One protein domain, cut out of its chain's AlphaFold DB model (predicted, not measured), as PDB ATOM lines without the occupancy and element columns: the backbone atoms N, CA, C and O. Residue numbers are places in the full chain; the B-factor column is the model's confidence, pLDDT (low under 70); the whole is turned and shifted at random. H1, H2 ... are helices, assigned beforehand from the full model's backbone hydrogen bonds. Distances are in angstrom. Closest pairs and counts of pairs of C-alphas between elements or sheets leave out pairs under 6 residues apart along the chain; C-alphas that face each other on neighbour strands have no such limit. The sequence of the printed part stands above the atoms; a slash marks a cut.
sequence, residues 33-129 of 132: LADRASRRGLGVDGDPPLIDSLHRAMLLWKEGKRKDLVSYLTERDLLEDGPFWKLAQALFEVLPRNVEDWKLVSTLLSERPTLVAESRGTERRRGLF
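What this domain is: This is residues 33 to 129 of the 132 residues of an uncharacterized protein of Candidatus Acetothermia bacterium (UniProt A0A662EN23). The core is a hairpin of two helices, H2 and H3, with H5 crossing H2 and H6 crossing H3, and H5 and H6 following each other along one side of the hairpin. H4 packs on residues 50 to 54 of H2 and on H5, short H1 sits by H2, and residues 124 to 129, of which 124 to 127 belong to H6, stick out. The printed part has 97 residues with six named helices, H1 to H6 in order along the chain, and no named strand, an all helix domain. It is compact, with a radius of gyration of the C-alphas of 13.5 A, yet elongated in outline, spanning 46 by 28 by 24 A.

Where its parts are: Find C-alpha 33 at (6.186, 16.841, -7.501), where H1, residues 33 to 36, begins. Go on to C-alpha 50 at (9.201, 6.511, 0.111); from there H2 runs through residues 50 to 62, 18.2 A long. H3 holds residues 66 to 75 and is 14.2 A long. H4, residues 82 to 94, measures 18.4 A, and H5, residues 100 to 110, measures 15.7 A. H6, residues 112 to 127, is the longest at 23.2 A and ends at C-alpha 127, at (38.544, 7.490, 3.266).

How they stand to each other: Begin at H2, the hub, which touches four helices. H1 only just touches it, with 3 pairs of C-alphas within 8 A, the closest being Leu 33 and His 55 at 5.7 A. H2 and H3 form a hairpin at a shallow tilt of 23 degrees, opposite ways; look at the C-alphas of Leu 60 and Leu 69, their closest, 5.6 A apart. H4 touches H2 with residues 84 to 88 alone, about perpendicular at 72 degrees, only just past steep; their closest C-alphas, Leu 50 and Phe 84, are 6.5 A apart. H5 touches H2 about perpendicular at 89 degrees, closest at the C-alphas of Met 58 and Leu 104, 6.2 A apart. H4 and H5 touch at a steep tilt of 45 degrees, opposite ways, with the C-alphas of Phe 92 and Trp 102 closest at 5.6 A. Farther out, H6 touches H3 with residues 115 to 119 alone, about perpendicular at 75 degrees; the C-alphas of Val 70 and Ser 119 are closest at 6.1 A. H5 and H6 meet only through their link, and H2 and H6 are apart. In H2, H3, H4 and H5 every O i to N i+4 pair is within hydrogen-bond range; in H6 11 of 12 are, and H1 is too short for such a pair.

The domain as a whole: Look at Pro 96 and Phe 129 for the two C-alphas farthest apart, 46.8 A. The printed part has no cut. The link from H1 to H2, residues 37 to 49, is long. Residues 126 to 129 have pLDDT under 70, against a mean of 91.8 over the printed part.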
ATOM      1  N   LEU A  33       5.153  16.015  -8.113       90.62
ATOM      2  CA  LEU A  33       6.186  16.841  -7.501       90.62
ATOM      3  C   LEU A  33       5.755  18.309  -7.444       90.62
ATOM      4  O   LEU A  33       5.918  18.946  -6.408       90.62
ATOM      5  N   ALA A  34       5.166  18.842  -8.518       88.44
ATOM      6  CA  ALA A  34       4.716  20.234  -8.565       88.44
ATOM      7  C   ALA A  34       3.689  20.575  -7.468       88.44
ATOM      8  O   ALA A  34       3.746  21.664  -6.902       88.44
ATOM      9  N   ASP A  35       2.811  19.632  -7.109       90.06
ATOM     10  CA  ASP A  35       1.816  19.823  -6.045       90.06
ATOM     11  C   ASP A  35       2.458  19.846  -4.645       90.06
ATOM     12  O   ASP A  35       1.860  20.319  -3.679       90.06
ATOM     13  N   ARG A  36       3.674  19.300  -4.521       88.44
ATOM     14  CA  ARG A  36       4.318  18.991  -3.237       88.44
ATOM     15  C   ARG A  36       5.636  19.725  -3.013       88.44
ATOM     16  O   ARG A  36       6.117  19.738  -1.886       88.44
ATOM     17  N   ALA A  37       6.217  20.345  -4.039       86.50
ATOM     18  CA  ALA A  37       7.556  20.939  -3.996       86.50
ATOM     19  C   ALA A  37       7.698  22.067  -2.959       86.50
ATOM     20  O   ALA A  37       8.784  22.282  -2.429       86.50
ATOM     21  N   SER A  38       6.607  22.765  -2.635       85.62
ATOM     22  CA  SER A  38       6.573  23.811  -1.603       85.62
ATOM     23  C   SER A  38       6.404  23.268  -0.176       85.62
ATOM     24  O   SER A  38       6.497  24.033   0.787       85.62
ATOM     25  N   ARG A  39       6.161  21.958  -0.005       85.38
ATOM     26  CA  ARG A  39       5.988  21.337   1.310       85.38
ATOM     27  C   ARG A  39       7.305  21.389   2.082       85.38
ATOM     28  O   ARG A  39       8.320  20.828   1.668       85.38
ATOM     29  N   ARG A  40       7.271  22.029   3.252       82.12
ATOM     30  CA  ARG A  40       8.405  22.055   4.182       82.12
ATOM     31  C   ARG A  40       8.786  20.621   4.563       82.12
ATOM     32  O   ARG A  40       7.916  19.836   4.919       82.12
ATOM     33  N   GLY A  41      10.079  20.307   4.501       84.12
ATOM     34  CA  GLY A  41      10.609  19.018   4.953       84.12
ATOM     35  C   GLY A  41      10.364  17.835   4.010       84.12
ATOM     36  O   GLY A  41      10.590  16.704   4.419       84.12
ATOM     37  N   LEU A  42       9.938  18.057   2.757       89.81
ATOM     38  CA  LEU A  42       9.717  16.978   1.783       89.81
ATOM     39  C   LEU A  42      10.952  16.065   1.660       89.81
ATOM     40  O   LEU A  42      11.994  16.497   1.167       89.81
ATOM     41  N   GLY A  43      10.825  14.817   2.120       89.75
ATOM     42  CA  GLY A  43      11.904  13.824   2.125       89.75
ATOM     43  C   GLY A  43      13.074  14.147   3.066       89.75
ATOM     44  O   GLY A  43      14.124  13.533   2.950       89.75
ATOM     45  N   VAL A  44      12.941  15.123   3.972       89.81
ATOM     46  CA  VAL A  44      14.014  15.537   4.902       89.81
ATOM     47  C   VAL A  44      13.862  14.899   6.282       89.81
ATOM     48  O   VAL A  44      14.870  14.694   6.955       89.81
ATOM     49  N   ASP A  45      12.644  14.542   6.686       84.25
ATOM     50  CA  ASP A  45      12.370  13.920   7.986       84.25
ATOM     51  C   ASP A  45      13.146  12.599   8.178       84.25
ATOM     52  O   ASP A  45      13.653  12.020   7.216       84.25
ATOM     53  N   GLY A  46      13.278  12.127   9.424       83.00
ATOM     54  CA  GLY A  46      14.096  10.945   9.749       83.00
ATOM     55  C   GLY A  46      13.656   9.669   9.022       83.00
ATOM     56  O   GLY A  46      14.499   8.959   8.485       83.00
ATOM     57  N   ASP A  47      12.345   9.439   8.928       85.00
ATOM     58  CA  ASP A  47      11.736   8.296   8.232       85.00
ATOM     59  C   ASP A  47      10.578   8.778   7.336       85.00
ATOM     60  O   ASP A  47       9.401   8.682   7.698       85.00
ATOM     61  N   PRO A  48      10.884   9.438   6.206       88.31
ATOM     62  CA  PRO A  48       9.870   9.995   5.337       88.31
ATOM     63  C   PRO A  48       9.274   8.881   4.463       88.31
ATOM     64  O   PRO A  48       9.993   7.966   4.049       88.31
ATOM     65  N   PRO A  49       7.986   8.976   4.087       90.31
ATOM     66  CA  PRO A  49       7.396   8.047   3.133       90.31
ATOM     67  C   PRO A  49       8.239   7.946   1.857       90.31
ATOM     68  O   PRO A  49       8.764   8.945   1.365       90.31
ATOM     69  N   LEU A  50       8.324   6.756   1.263       93.56
ATOM     70  CA  LEU A  50       9.201   6.511   0.111       93.56
ATOM     71  C   LEU A  50       8.930   7.454  -1.079       93.56
ATOM     72  O   LEU A  50       9.852   7.868  -1.779       93.56
ATOM     73  N   ILE A  51       7.669   7.848  -1.274       93.25
ATOM     74  CA  ILE A  51       7.268   8.829  -2.291       93.25
ATOM     75  C   ILE A  51       7.807  10.238  -2.004       93.25
ATOM     76  O   ILE A  51       8.146  10.967  -2.932       93.25
ATOM     77  N   ASP A  52       7.943  10.620  -0.737       93.69
ATOM     78  CA  ASP A  52       8.543  11.891  -0.324       93.69
ATOM     79  C   ASP A  52      10.043  11.863  -0.602       93.69
ATOM     80  O   ASP A  52      10.586  12.836  -1.128       93.69
ATOM     81  N   SER A  53      10.689  10.723  -0.335       96.12
ATOM     82  CA  SER A  53      12.092  10.510  -0.684       96.12
ATOM     83  C   SER A  53      12.338  10.611  -2.185       96.12
ATOM     84  O   SER A  53      13.302  11.250  -2.613       96.12
ATOM     85  N   LEU A  54      11.456  10.020  -2.995       97.06
ATOM     86  CA  LEU A  54      11.552  10.082  -4.449       97.06
ATOM     87  C   LEU A  54      11.320  11.503  -4.970       97.06
ATOM     88  O   LEU A  54      12.116  12.001  -5.761       97.06
ATOM     89  N   HIS A  55      10.288  12.197  -4.488       96.44
ATOM     90  CA  HIS A  55      10.043  13.586  -4.874       96.44
ATOM     91  C   HIS A  55      11.181  14.520  -4.448       96.44
ATOM     92  O   HIS A  55      11.533  15.430  -5.199       96.44
ATOM     93  N   ARG A  56      11.818  14.283  -3.296       96.56
ATOM     94  CA  ARG A  56      13.021  15.022  -2.895       96.56
ATOM     95  C   ARG A  56      14.182  14.787  -3.864       96.56
ATOM     96  O   ARG A  56      14.816  15.755  -4.280       96.56
ATOM     97  N   ALA A  57      14.428  13.540  -4.263       97.56
ATOM     98  CA  ALA A  57      15.447  13.212  -5.258       97.56
ATOM     99  C   ALA A  57      15.150  13.868  -6.622       97.56
ATOM    100  O   ALA A  57      16.027  14.499  -7.210       97.56
ATOM    101  N   MET A  58      13.899  13.801  -7.090       97.56
ATOM    102  CA  MET A  58      13.454  14.457  -8.326       97.56
ATOM    103  C   MET A  58      13.603  15.980  -8.268       97.56
ATOM    104  O   MET A  58      13.946  16.592  -9.276       97.56
ATOM    105  N   LEU A  59      13.375  16.603  -7.107       96.94
ATOM    106  CA  LEU A  59      13.569  18.040  -6.922       96.94
ATOM    107  C   LEU A  59      15.046  18.430  -7.045       96.94
ATOM    108  O   LEU A  59      15.373  19.337  -7.802       96.94
ATOM    109  N   LEU A  60      15.942  17.718  -6.352       97.38
ATOM    110  CA  LEU A  60      17.389  17.957  -6.449       97.38
ATOM    111  C   LEU A  60      17.893  17.749  -7.884       97.38
ATOM    112  O   LEU A  60      18.716  18.527  -8.371       97.38
ATOM    113  N   TRP A  61      17.354  16.740  -8.574       97.00
ATOM    114  CA  TRP A  61      17.610  16.493  -9.989       97.00
ATOM    115  C   TRP A  61      17.147  17.658 -10.873       97.00
ATOM    116  O   TRP A  61      17.940  18.200 -11.642       97.00
ATOM    117  N   LYS A  62      15.891  18.095 -10.713       96.38
ATOM    118  CA  LYS A  62      15.297  19.226 -11.443       96.38
ATOM    119  C   LYS A  62      16.095  20.518 -11.258       96.38
ATOM    120  O   LYS A  62      16.251  21.282 -12.204       96.38
ATOM    121  N   GLU A  63      16.607  20.757 -10.055       96.25
ATOM    122  CA  GLU A  63      17.405  21.943  -9.716       96.25
ATOM    123  C   GLU A  63      18.874  21.849 -10.174       96.25
ATOM    124  O   GLU A  63      19.649  22.774  -9.935       96.25
ATOM    125  N   GLY A  64      19.290  20.742 -10.801       96.19
ATOM    126  CA  GLY A  64      20.677  20.523 -11.221       96.19
ATOM    127  C   GLY A  64      21.655  20.322 -10.056       96.19
ATOM    128  O   GLY A  64      22.873  20.347 -10.250       96.19
ATOM    129  N   LYS A  65      21.155  20.095  -8.836       97.12
ATOM    130  CA  LYS A  65      21.949  19.926  -7.610       97.12
ATOM    131  C   LYS A  65      22.479  18.501  -7.487       97.12
ATOM    132  O   LYS A  65      22.168  17.769  -6.551       97.12
ATOM    133  N   ARG A  66      23.309  18.095  -8.451       96.00
ATOM    134  CA  ARG A  66      23.800  16.712  -8.566       96.00
ATOM    135  C   ARG A  66      24.575  16.239  -7.334       96.00
ATOM    136  O   ARG A  66      24.359  15.123  -6.879       96.00
ATOM    137  N   LYS A  67      25.439  17.089  -6.765       95.88
ATOM    138  CA  LYS A  67      26.196  16.751  -5.545       95.88
ATOM    139  C   LYS A  67      25.262  16.475  -4.366       95.88
ATOM    140  O   LYS A  67      25.398  15.442  -3.724       95.88
ATOM    141  N   ASP A  68      24.287  17.356  -4.151       97.12
ATOM    142  CA  ASP A  68      23.308  17.216  -3.072       97.12
ATOM    143  C   ASP A  68      22.431  15.977  -3.275       97.12
ATOM    144  O   ASP A  68      22.108  15.298  -2.308       97.12
ATOM    145  N   LEU A  69      22.079  15.644  -4.524       97.81
ATOM    146  CA  LEU A  69      21.364  14.411  -4.859       97.81
ATOM    147  C   LEU A  69      22.176  13.164  -4.486       97.81
ATOM    148  O   LEU A  69      21.644  12.270  -3.834       97.81
ATOM    149  N   VAL A  70      23.452  13.102  -4.875       97.25
ATOM    150  CA  VAL A  70      24.323  11.963  -4.544       97.25
ATOM    151  C   VAL A  70      24.485  11.835  -3.028       97.25
ATOM    152  O   VAL A  70      24.324  10.736  -2.500       97.25
ATOM    153  N   SER A  71      24.734  12.941  -2.321       96.12
ATOM    154  CA  SER A  71      24.793  12.957  -0.852       96.12
ATOM    155  C   SER A  71      23.492  12.457  -0.229       96.12
ATOM    156  O   SER A  71      23.524  11.527   0.570       96.12
ATOM    157  N   TYR A  72      22.348  12.989  -0.665       97.12
ATOM    158  CA  TYR A  72      21.027  12.612  -0.168       97.12
ATOM    159  C   TYR A  72      20.729  11.115  -0.336       97.12
ATOM    160  O   TYR A  72      20.263  10.467   0.599       97.12
ATOM    161  N   LEU A  73      21.004  10.556  -1.520       96.81
ATOM    162  CA  LEU A  73      20.772   9.135  -1.790       96.81
ATOM    163  C   LEU A  73      21.744   8.236  -1.014       96.81
ATOM    164  O   LEU A  73      21.364   7.134  -0.634       96.81
ATOM    165  N   THR A  74      22.975   8.696  -0.772       95.88
ATOM    166  CA  THR A  74      23.986   7.943  -0.010       95.88
ATOM    167  C   THR A  74      23.651   7.920   1.480       95.88
ATOM    168  O   THR A  74      23.609   6.858   2.086       95.88
ATOM    169  N   GLU A  75      23.366   9.082   2.070       94.44
ATOM    170  CA  GLU A  75      23.071   9.227   3.505       94.44
ATOM    171  C   GLU A  75      21.830   8.440   3.944       94.44
ATOM    172  O   GLU A  75      21.712   8.075   5.111       94.44
ATOM    173  N   ARG A  76      20.915   8.173   3.007       94.00
ATOM    174  CA  ARG A  76      19.671   7.429   3.236       94.00
ATOM    175  C   ARG A  76      19.690   5.999   2.697       94.00
ATOM    176  O   ARG A  76      18.643   5.363   2.695       94.00
ATOM    177  N   ASP A  77      20.836   5.524   2.212       95.06
ATOM    178  CA  ASP A  77      21.003   4.184   1.632       95.06
ATOM    179  C   ASP A  77      20.036   3.871   0.463       95.06
ATOM    180  O   ASP A  77      19.613   2.742   0.239       95.06
ATOM    181  N   LEU A  78      19.669   4.888  -0.325       96.69
ATOM    182  CA  LEU A  78      18.683   4.773  -1.412       96.69
ATOM    183  C   LEU A  78      19.299   4.380  -2.762       96.69
ATOM    184  O   LEU A  78      18.586   4.052  -3.712       96.69
ATOM    185  N   LEU A  79      20.626   4.430  -2.896       95.38
ATOM    186  CA  LEU A  79      21.316   4.160  -4.165       95.38
ATOM    187  C   LEU A  79      21.110   2.726  -4.659       95.38
ATOM    188  O   LEU A  79      20.903   2.505  -5.857       95.38
ATOM    189  N   GLU A  80      21.130   1.763  -3.744       94.50
ATOM    190  CA  GLU A  80      20.908   0.347  -4.043       94.50
ATOM    191  C   GLU A  80      19.536  -0.154  -3.543       94.50
ATOM    192  O   GLU A  80      19.161  -1.288  -3.847       94.50
ATOM    193  N   ASP A  81      18.733   0.708  -2.901       97.25
ATOM    194  CA  ASP A  81      17.415   0.359  -2.357       97.25
ATOM    195  C   ASP A  81      16.413  -0.072  -3.442       97.25
ATOM    196  O   ASP A  81      15.913   0.712  -4.255       97.25
ATOM    197  N   GLY A  82      16.100  -1.367  -3.462       97.06
ATOM    198  CA  GLY A  82      15.194  -1.966  -4.439       97.06
ATOM    199  C   GLY A  82      13.788  -1.344  -4.449       97.06
ATOM    200  O   GLY A  82      13.302  -1.013  -5.535       97.06
ATOM    201  N   PRO A  83      13.105  -1.209  -3.294       97.62
ATOM    202  CA  PRO A  83      11.809  -0.541  -3.191       97.62
ATOM    203  C   PRO A  83      11.786   0.876  -3.781       97.62
ATOM    204  O   PRO A  83      10.883   1.177  -4.564       97.62
ATOM    205  N   PHE A  84      12.774   1.719  -3.479       97.88
ATOM    206  CA  PHE A  84      12.887   3.089  -3.988       97.88
ATOM    207  C   PHE A  84      12.899   3.128  -5.517       97.88
ATOM    208  O   PHE A  84      12.094   3.823  -6.145       97.88
ATOM    209  N   TRP A  85      13.762   2.325  -6.141       97.69
ATOM    210  CA  TRP A  85      13.864   2.291  -7.601       97.69
ATOM    211  C   TRP A  85      12.654   1.635  -8.268       97.69
ATOM    212  O   TRP A  85      12.270   2.042  -9.363       97.69
ATOM    213  N   LYS A  86      12.003   0.667  -7.609       98.12
ATOM    214  CA  LYS A  86      10.726   0.107  -8.079       98.12
ATOM    215  C   LYS A  86       9.600   1.136  -8.028       98.12
ATOM    216  O   LYS A  86       8.780   1.155  -8.938       98.12
ATOM    217  N   LEU A  87       9.574   2.009  -7.018       97.50
ATOM    218  CA  LEU A  87       8.616   3.113  -6.963       97.50
ATOM    219  C   LEU A  87       8.832   4.093  -8.123       97.50
ATOM    220  O   LEU A  87       7.872   4.454  -8.800       97.50
ATOM    221  N   ALA A  88      10.085   4.475  -8.391       97.81
ATOM    222  CA  ALA A  88      10.415   5.309  -9.545       97.81
ATOM    223  C   ALA A  88       9.968   4.653 -10.864       97.81
ATOM    224  O   ALA A  88       9.286   5.285 -11.668       97.81
ATOM    225  N   GLN A  89      10.264   3.364 -11.055       98.19
ATOM    226  CA  GLN A  89       9.824   2.611 -12.232       98.19
ATOM    227  C   GLN A  89       8.293   2.582 -12.367       98.19
ATOM    228  O   GLN A  89       7.769   2.842 -13.447       98.19
ATOM    229  N   ALA A  90       7.569   2.332 -11.273       97.44
ATOM    230  CA  ALA A  90       6.111   2.316 -11.287       97.44
ATOM    231  C   ALA A  90       5.537   3.672 -11.727       97.44
ATOM    232  O   ALA A  90       4.664   3.708 -12.592       97.44
ATOM    233  N   LEU A  91       6.057   4.792 -11.204       95.44
ATOM    234  CA  LEU A  91       5.629   6.129 -11.635       95.44
ATOM    235  C   LEU A  91       5.908   6.379 -13.121       95.44
ATOM    236  O   LEU A  91       5.057   6.934 -13.811       95.44
ATOM    237  N   PHE A  92       7.062   5.952 -13.633       96.56
ATOM    238  CA  PHE A  92       7.375   6.058 -15.060       96.56
ATOM    239  C   PHE A  92       6.364   5.312 -15.947       96.56
ATOM    240  O   PHE A  92       6.013   5.802 -17.023       96.56
ATOM    241  N   GLU A  93       5.882   4.152 -15.498       97.00
ATOM    242  CA  GLU A  93       4.932   3.322 -16.243       97.00
ATOM    243  C   GLU A  93       3.495   3.853 -16.194       97.00
ATOM    244  O   GLU A  93       2.772   3.733 -17.185       97.00
ATOM    245  N   VAL A  94       3.076   4.451 -15.071       95.06
ATOM    246  CA  VAL A  94       1.682   4.895 -14.888       95.06
ATOM    247  C   VAL A  94       1.435   6.362 -15.239       95.06
ATOM    248  O   VAL A  94       0.291   6.737 -15.509       95.06
ATOM    249  N   LEU A  95       2.464   7.217 -15.218       93.31
ATOM    250  CA  LEU A  95       2.285   8.647 -15.469       93.31
ATOM    251  C   LEU A  95       2.077   8.946 -16.965       93.31
ATOM    252  O   LEU A  95       2.766   8.382 -17.820       93.31
ATOM    253  N   PRO A  96       1.187   9.894 -17.316       92.75
ATOM    254  CA  PRO A  96       1.048  10.362 -18.691       92.75
ATOM    255  C   PRO A  96       2.356  10.958 -19.236       92.75
ATOM    256  O   PRO A  96       3.005  11.777 -18.589       92.75
ATOM    257  N   ARG A  97       2.725  10.628 -20.477       92.25
ATOM    258  CA  ARG A  97       4.012  11.053 -21.076       92.25
ATOM    259  C   ARG A  97       4.179  12.568 -21.245       92.25
ATOM    260  O   ARG A  97       5.283  13.049 -21.487       92.25
ATOM    261  N   ASN A  98       3.086  13.323 -21.179       91.81
ATOM    262  CA  ASN A  98       3.076  14.774 -21.332       91.81
ATOM    263  C   ASN A  98       3.287  15.538 -20.014       91.81
ATOM    264  O   ASN A  98       3.357  16.765 -20.065       91.81
ATOM    265  N   VAL A  99       3.403  14.865 -18.861       93.06
ATOM    266  CA  VAL A  99       3.666  15.539 -17.576       93.06
ATOM    267  C   VAL A  99       5.165  15.676 -17.285       93.06
ATOM    268  O   VAL A  99       5.984  14.882 -17.748       93.06
ATOM    269  N   GLU A 100       5.537  16.703 -16.515       94.50
ATOM    270  CA  GLU A 100       6.935  16.977 -16.147       94.50
ATOM    271  C   GLU A 100       7.542  15.837 -15.316       94.50
ATOM    272  O   GLU A 100       8.639  15.374 -15.626       94.50
ATOM    273  N   ASP A 101       6.805  15.332 -14.324       94.88
ATOM    274  CA  ASP A 101       7.240  14.231 -13.457       94.88
ATOM    275  C   ASP A 101       7.650  12.987 -14.245       94.88
ATOM    276  O   ASP A 101       8.665  12.372 -13.928       94.88
ATOM    277  N   TRP A 102       6.926  12.658 -15.320       96.75
ATOM    278  CA  TRP A 102       7.287  11.538 -16.189       96.75
ATOM    279  C   TRP A 102       8.692  11.724 -16.783       96.75
ATOM    280  O   TRP A 102       9.498  10.792 -16.787       96.75
ATOM    281  N   LYS A 103       9.031  12.944 -17.227       96.62
ATOM    282  CA  LYS A 103      10.364  13.270 -17.767       96.62
ATOM    283  C   LYS A 103      11.440  13.231 -16.680       96.62
ATOM    284  O   LYS A 103      12.530  12.706 -16.916       96.62
ATOM    285  N   LEU A 104      11.144  13.775 -15.499       97.31
ATOM    286  CA  LEU A 104      12.074  13.788 -14.368       97.31
ATOM    287  C   LEU A 104      12.407  12.370 -13.907       97.31
ATOM    288  O   LEU A 104      13.579  12.030 -13.798       97.31
ATOM    289  N   VAL A 105      11.396  11.523 -13.710       97.19
ATOM    290  CA  VAL A 105      11.591  10.123 -13.312       97.19
ATOM    291  C   VAL A 105      12.336   9.342 -14.398       97.19
ATOM    292  O   VAL A 105      13.276   8.620 -14.084       97.19
ATOM    293  N   SER A 106      11.975   9.521 -15.672       97.69
ATOM    294  CA  SER A 106      12.641   8.855 -16.805       97.69
ATOM    295  C   SER A 106      14.142   9.170 -16.881       97.69
ATOM    296  O   SER A 106      14.982   8.273 -17.011       97.69
ATOM    297  N   THR A 107      14.502  10.451 -16.743       97.81
ATOM    298  CA  THR A 107      15.910  10.879 -16.751       97.81
ATOM    299  C   THR A 107      16.653  10.431 -15.493       97.81
ATOM    300  O   THR A 107      17.769   9.933 -15.602       97.81
ATOM    301  N   LEU A 108      16.018  10.499 -14.318       97.38
ATOM    302  CA  LEU A 108      16.599  10.019 -13.063       97.38
ATOM    303  C   LEU A 108      16.877   8.506 -13.081       97.38
ATOM    304  O   LEU A 108      17.940   8.073 -12.642       97.38
ATOM    305  N   LEU A 109      15.954   7.698 -13.621       97.81
ATOM    306  CA  LEU A 109      16.135   6.251 -13.795       97.81
ATOM    307  C   LEU A 109      17.328   5.938 -14.702       97.81
ATOM    308  O   LEU A 109      18.130   5.057 -14.390       97.81
ATOM    309  N   SER A 110      17.465   6.686 -15.799       97.38
ATOM    310  CA  SER A 110      18.570   6.523 -16.754       97.38
ATOM    311  C   SER A 110      19.930   6.871 -16.134       97.38
ATOM    312  O   SER A 110      20.948   6.285 -16.494       97.38
ATOM    313  N   GLU A 111      19.943   7.780 -15.157       96.94
ATOM    314  CA  GLU A 111      21.137   8.249 -14.445       96.94
ATOM    315  C   GLU A 111      21.486   7.412 -13.209       96.94
ATOM    316  O   GLU A 111      22.511   7.635 -12.567       96.94
ATOM    317  N   ARG A 112      20.691   6.395 -12.868       96.06
ATOM    318  CA  ARG A 112      20.991   5.520 -11.727       96.06
ATOM    319  C   ARG A 112      22.428   4.961 -11.747       96.06
ATOM    320  O   ARG A 112      23.093   5.054 -10.714       96.06
ATOM    321  N   PRO A 113      22.958   4.408 -12.861       96.38
ATOM    322  CA  PRO A 113      24.315   3.855 -12.869       96.38
ATOM    323  C   PRO A 113      25.397   4.913 -12.615       96.38
ATOM    324  O   PRO A 113      26.393   4.625 -11.951       96.38
ATOM    325  N   THR A 114      25.204   6.136 -13.119       96.44
ATOM    326  CA  THR A 114      26.167   7.234 -12.957       96.44
ATOM    327  C   THR A 114      26.153   7.756 -11.520       96.44
ATOM    328  O   THR A 114      27.218   7.944 -10.936       96.44
ATOM    329  N   LEU A 115      24.973   7.876 -10.901       96.19
ATOM    330  CA  LEU A 115      24.824   8.243  -9.488       96.19
ATOM    331  C   LEU A 115      25.501   7.227  -8.546       96.19
ATOM    332  O   LEU A 115      26.203   7.626  -7.617       96.19
ATOM    333  N   VAL A 116      25.356   5.923  -8.816       94.56
ATOM    334  CA  VAL A 116      26.027   4.851  -8.051       94.56
ATOM    335  C   VAL A 116      27.550   4.892  -8.225       94.56
ATOM    336  O   VAL A 116      28.300   4.669  -7.275       94.56
ATOM    337  N   ALA A 117      28.050   5.178  -9.428       94.12
ATOM    338  CA  ALA A 117      29.490   5.317  -9.646       94.12
ATOM    339  C   ALA A 117      30.067   6.540  -8.903       94.12
ATOM    340  O   ALA A 117      31.152   6.466  -8.318       94.12
ATOM    341  N   GLU A 118      29.333   7.654  -8.896       93.38
ATOM    342  CA  GLU A 118      29.732   8.898  -8.235       93.38
ATOM    343  C   GLU A 118      29.764   8.794  -6.709       93.38
ATOM    344  O   GLU A 118      30.674   9.354  -6.083       93.38
ATOM    345  N   SER A 119      28.829   8.060  -6.098       91.69
ATOM    346  CA  SER A 119      28.845   7.835  -4.648       91.69
ATOM    347  C   SER A 119      30.106   7.079  -4.226       91.69
ATOM    348  O   SER A 119      30.865   7.567  -3.389       91.69
ATOM    349  N   ARG A 120      30.433   5.980  -4.918       88.75
ATOM    350  CA  ARG A 120      31.633   5.161  -4.671       88.75
ATOM    351  C   ARG A 120      32.926   5.960  -4.857       88.75
ATOM    352  O   ARG A 120      33.888   5.808  -4.101       88.75
ATOM    353  N   GLY A 121      32.969   6.843  -5.857       81.88
ATOM    354  CA  GLY A 121      34.090   7.767  -6.068       81.88
ATOM    355  C   GLY A 121      34.208   8.849  -4.985       81.88
ATOM    356  O   GLY A 121      35.296   9.371  -4.729       81.88
ATOM    357  N   THR A 122      33.103   9.197  -4.329       75.94
ATOM    358  CA  THR A 122      33.071  10.156  -3.217       75.94
ATOM    359  C   THR A 122      33.503   9.507  -1.904       75.94
ATOM    360  O   THR A 122      34.330  10.083  -1.198       75.94
ATOM    361  N   GLU A 123      33.062   8.280  -1.629       70.69
ATOM    362  CA  GLU A 123      33.494   7.486  -0.471       70.69
ATOM    363  C   GLU A 123      35.002   7.218  -0.482       70.69
ATOM    364  O   GLU A 123      35.687   7.470   0.511       70.69
ATOM    365  N   ARG A 124      35.552   6.808  -1.636       70.50
ATOM    366  CA  ARG A 124      37.001   6.588  -1.802       70.50
ATOM    367  C   ARG A 124      37.831   7.832  -1.508       70.50
ATOM    368  O   ARG A 124      38.911   7.720  -0.940       70.50
ATOM    369  N   ARG A 125      37.339   9.017  -1.885       70.06
ATOM    370  CA  ARG A 125      38.008  10.283  -1.555       70.06
ATOM    371  C   ARG A 125      37.918  10.580  -0.065       70.06
ATOM    372  O   ARG A 125      38.915  11.004   0.494       70.06
ATOM    373  N   ARG A 126      36.774  10.329   0.584       65.19
ATOM    374  CA  ARG A 126      36.595  10.574   2.027       65.19
ATOM    375  C   ARG A 126      37.507   9.695   2.887       65.19
ATOM    376  O   ARG A 126      38.142  10.216   3.793       65.19
ATOM    377  N   GLY A 127      37.648   8.411   2.551       60.88
ATOM    378  CA  GLY A 127      38.544   7.490   3.266       60.88
ATOM    379  C   GLY A 127      40.040   7.801   3.112       60.88
ATOM    380  O   GLY A 127      40.835   7.379   3.942       60.88
ATOM    381  N   LEU A 128      40.434   8.567   2.085       59.66
ATOM    382  CA  LEU A 128      41.836   8.926   1.831       59.66
ATOM    383  C   LEU A 128      42.350  10.075   2.722       59.66
ATOM    384  O   LEU A 128      43.557  10.295   2.794       59.66
ATOM    385  N   PHE A 129      41.452  10.825   3.371       58.94
ATOM    386  CA  PHE A 129      41.807  11.969   4.225       58.94
ATOM    387  C   PHE A 129      41.759  11.659   5.729       58.94
ATOM    388  O   PHE A 129      42.158  12.511   6.516       58.94
TER     389      PHE A 129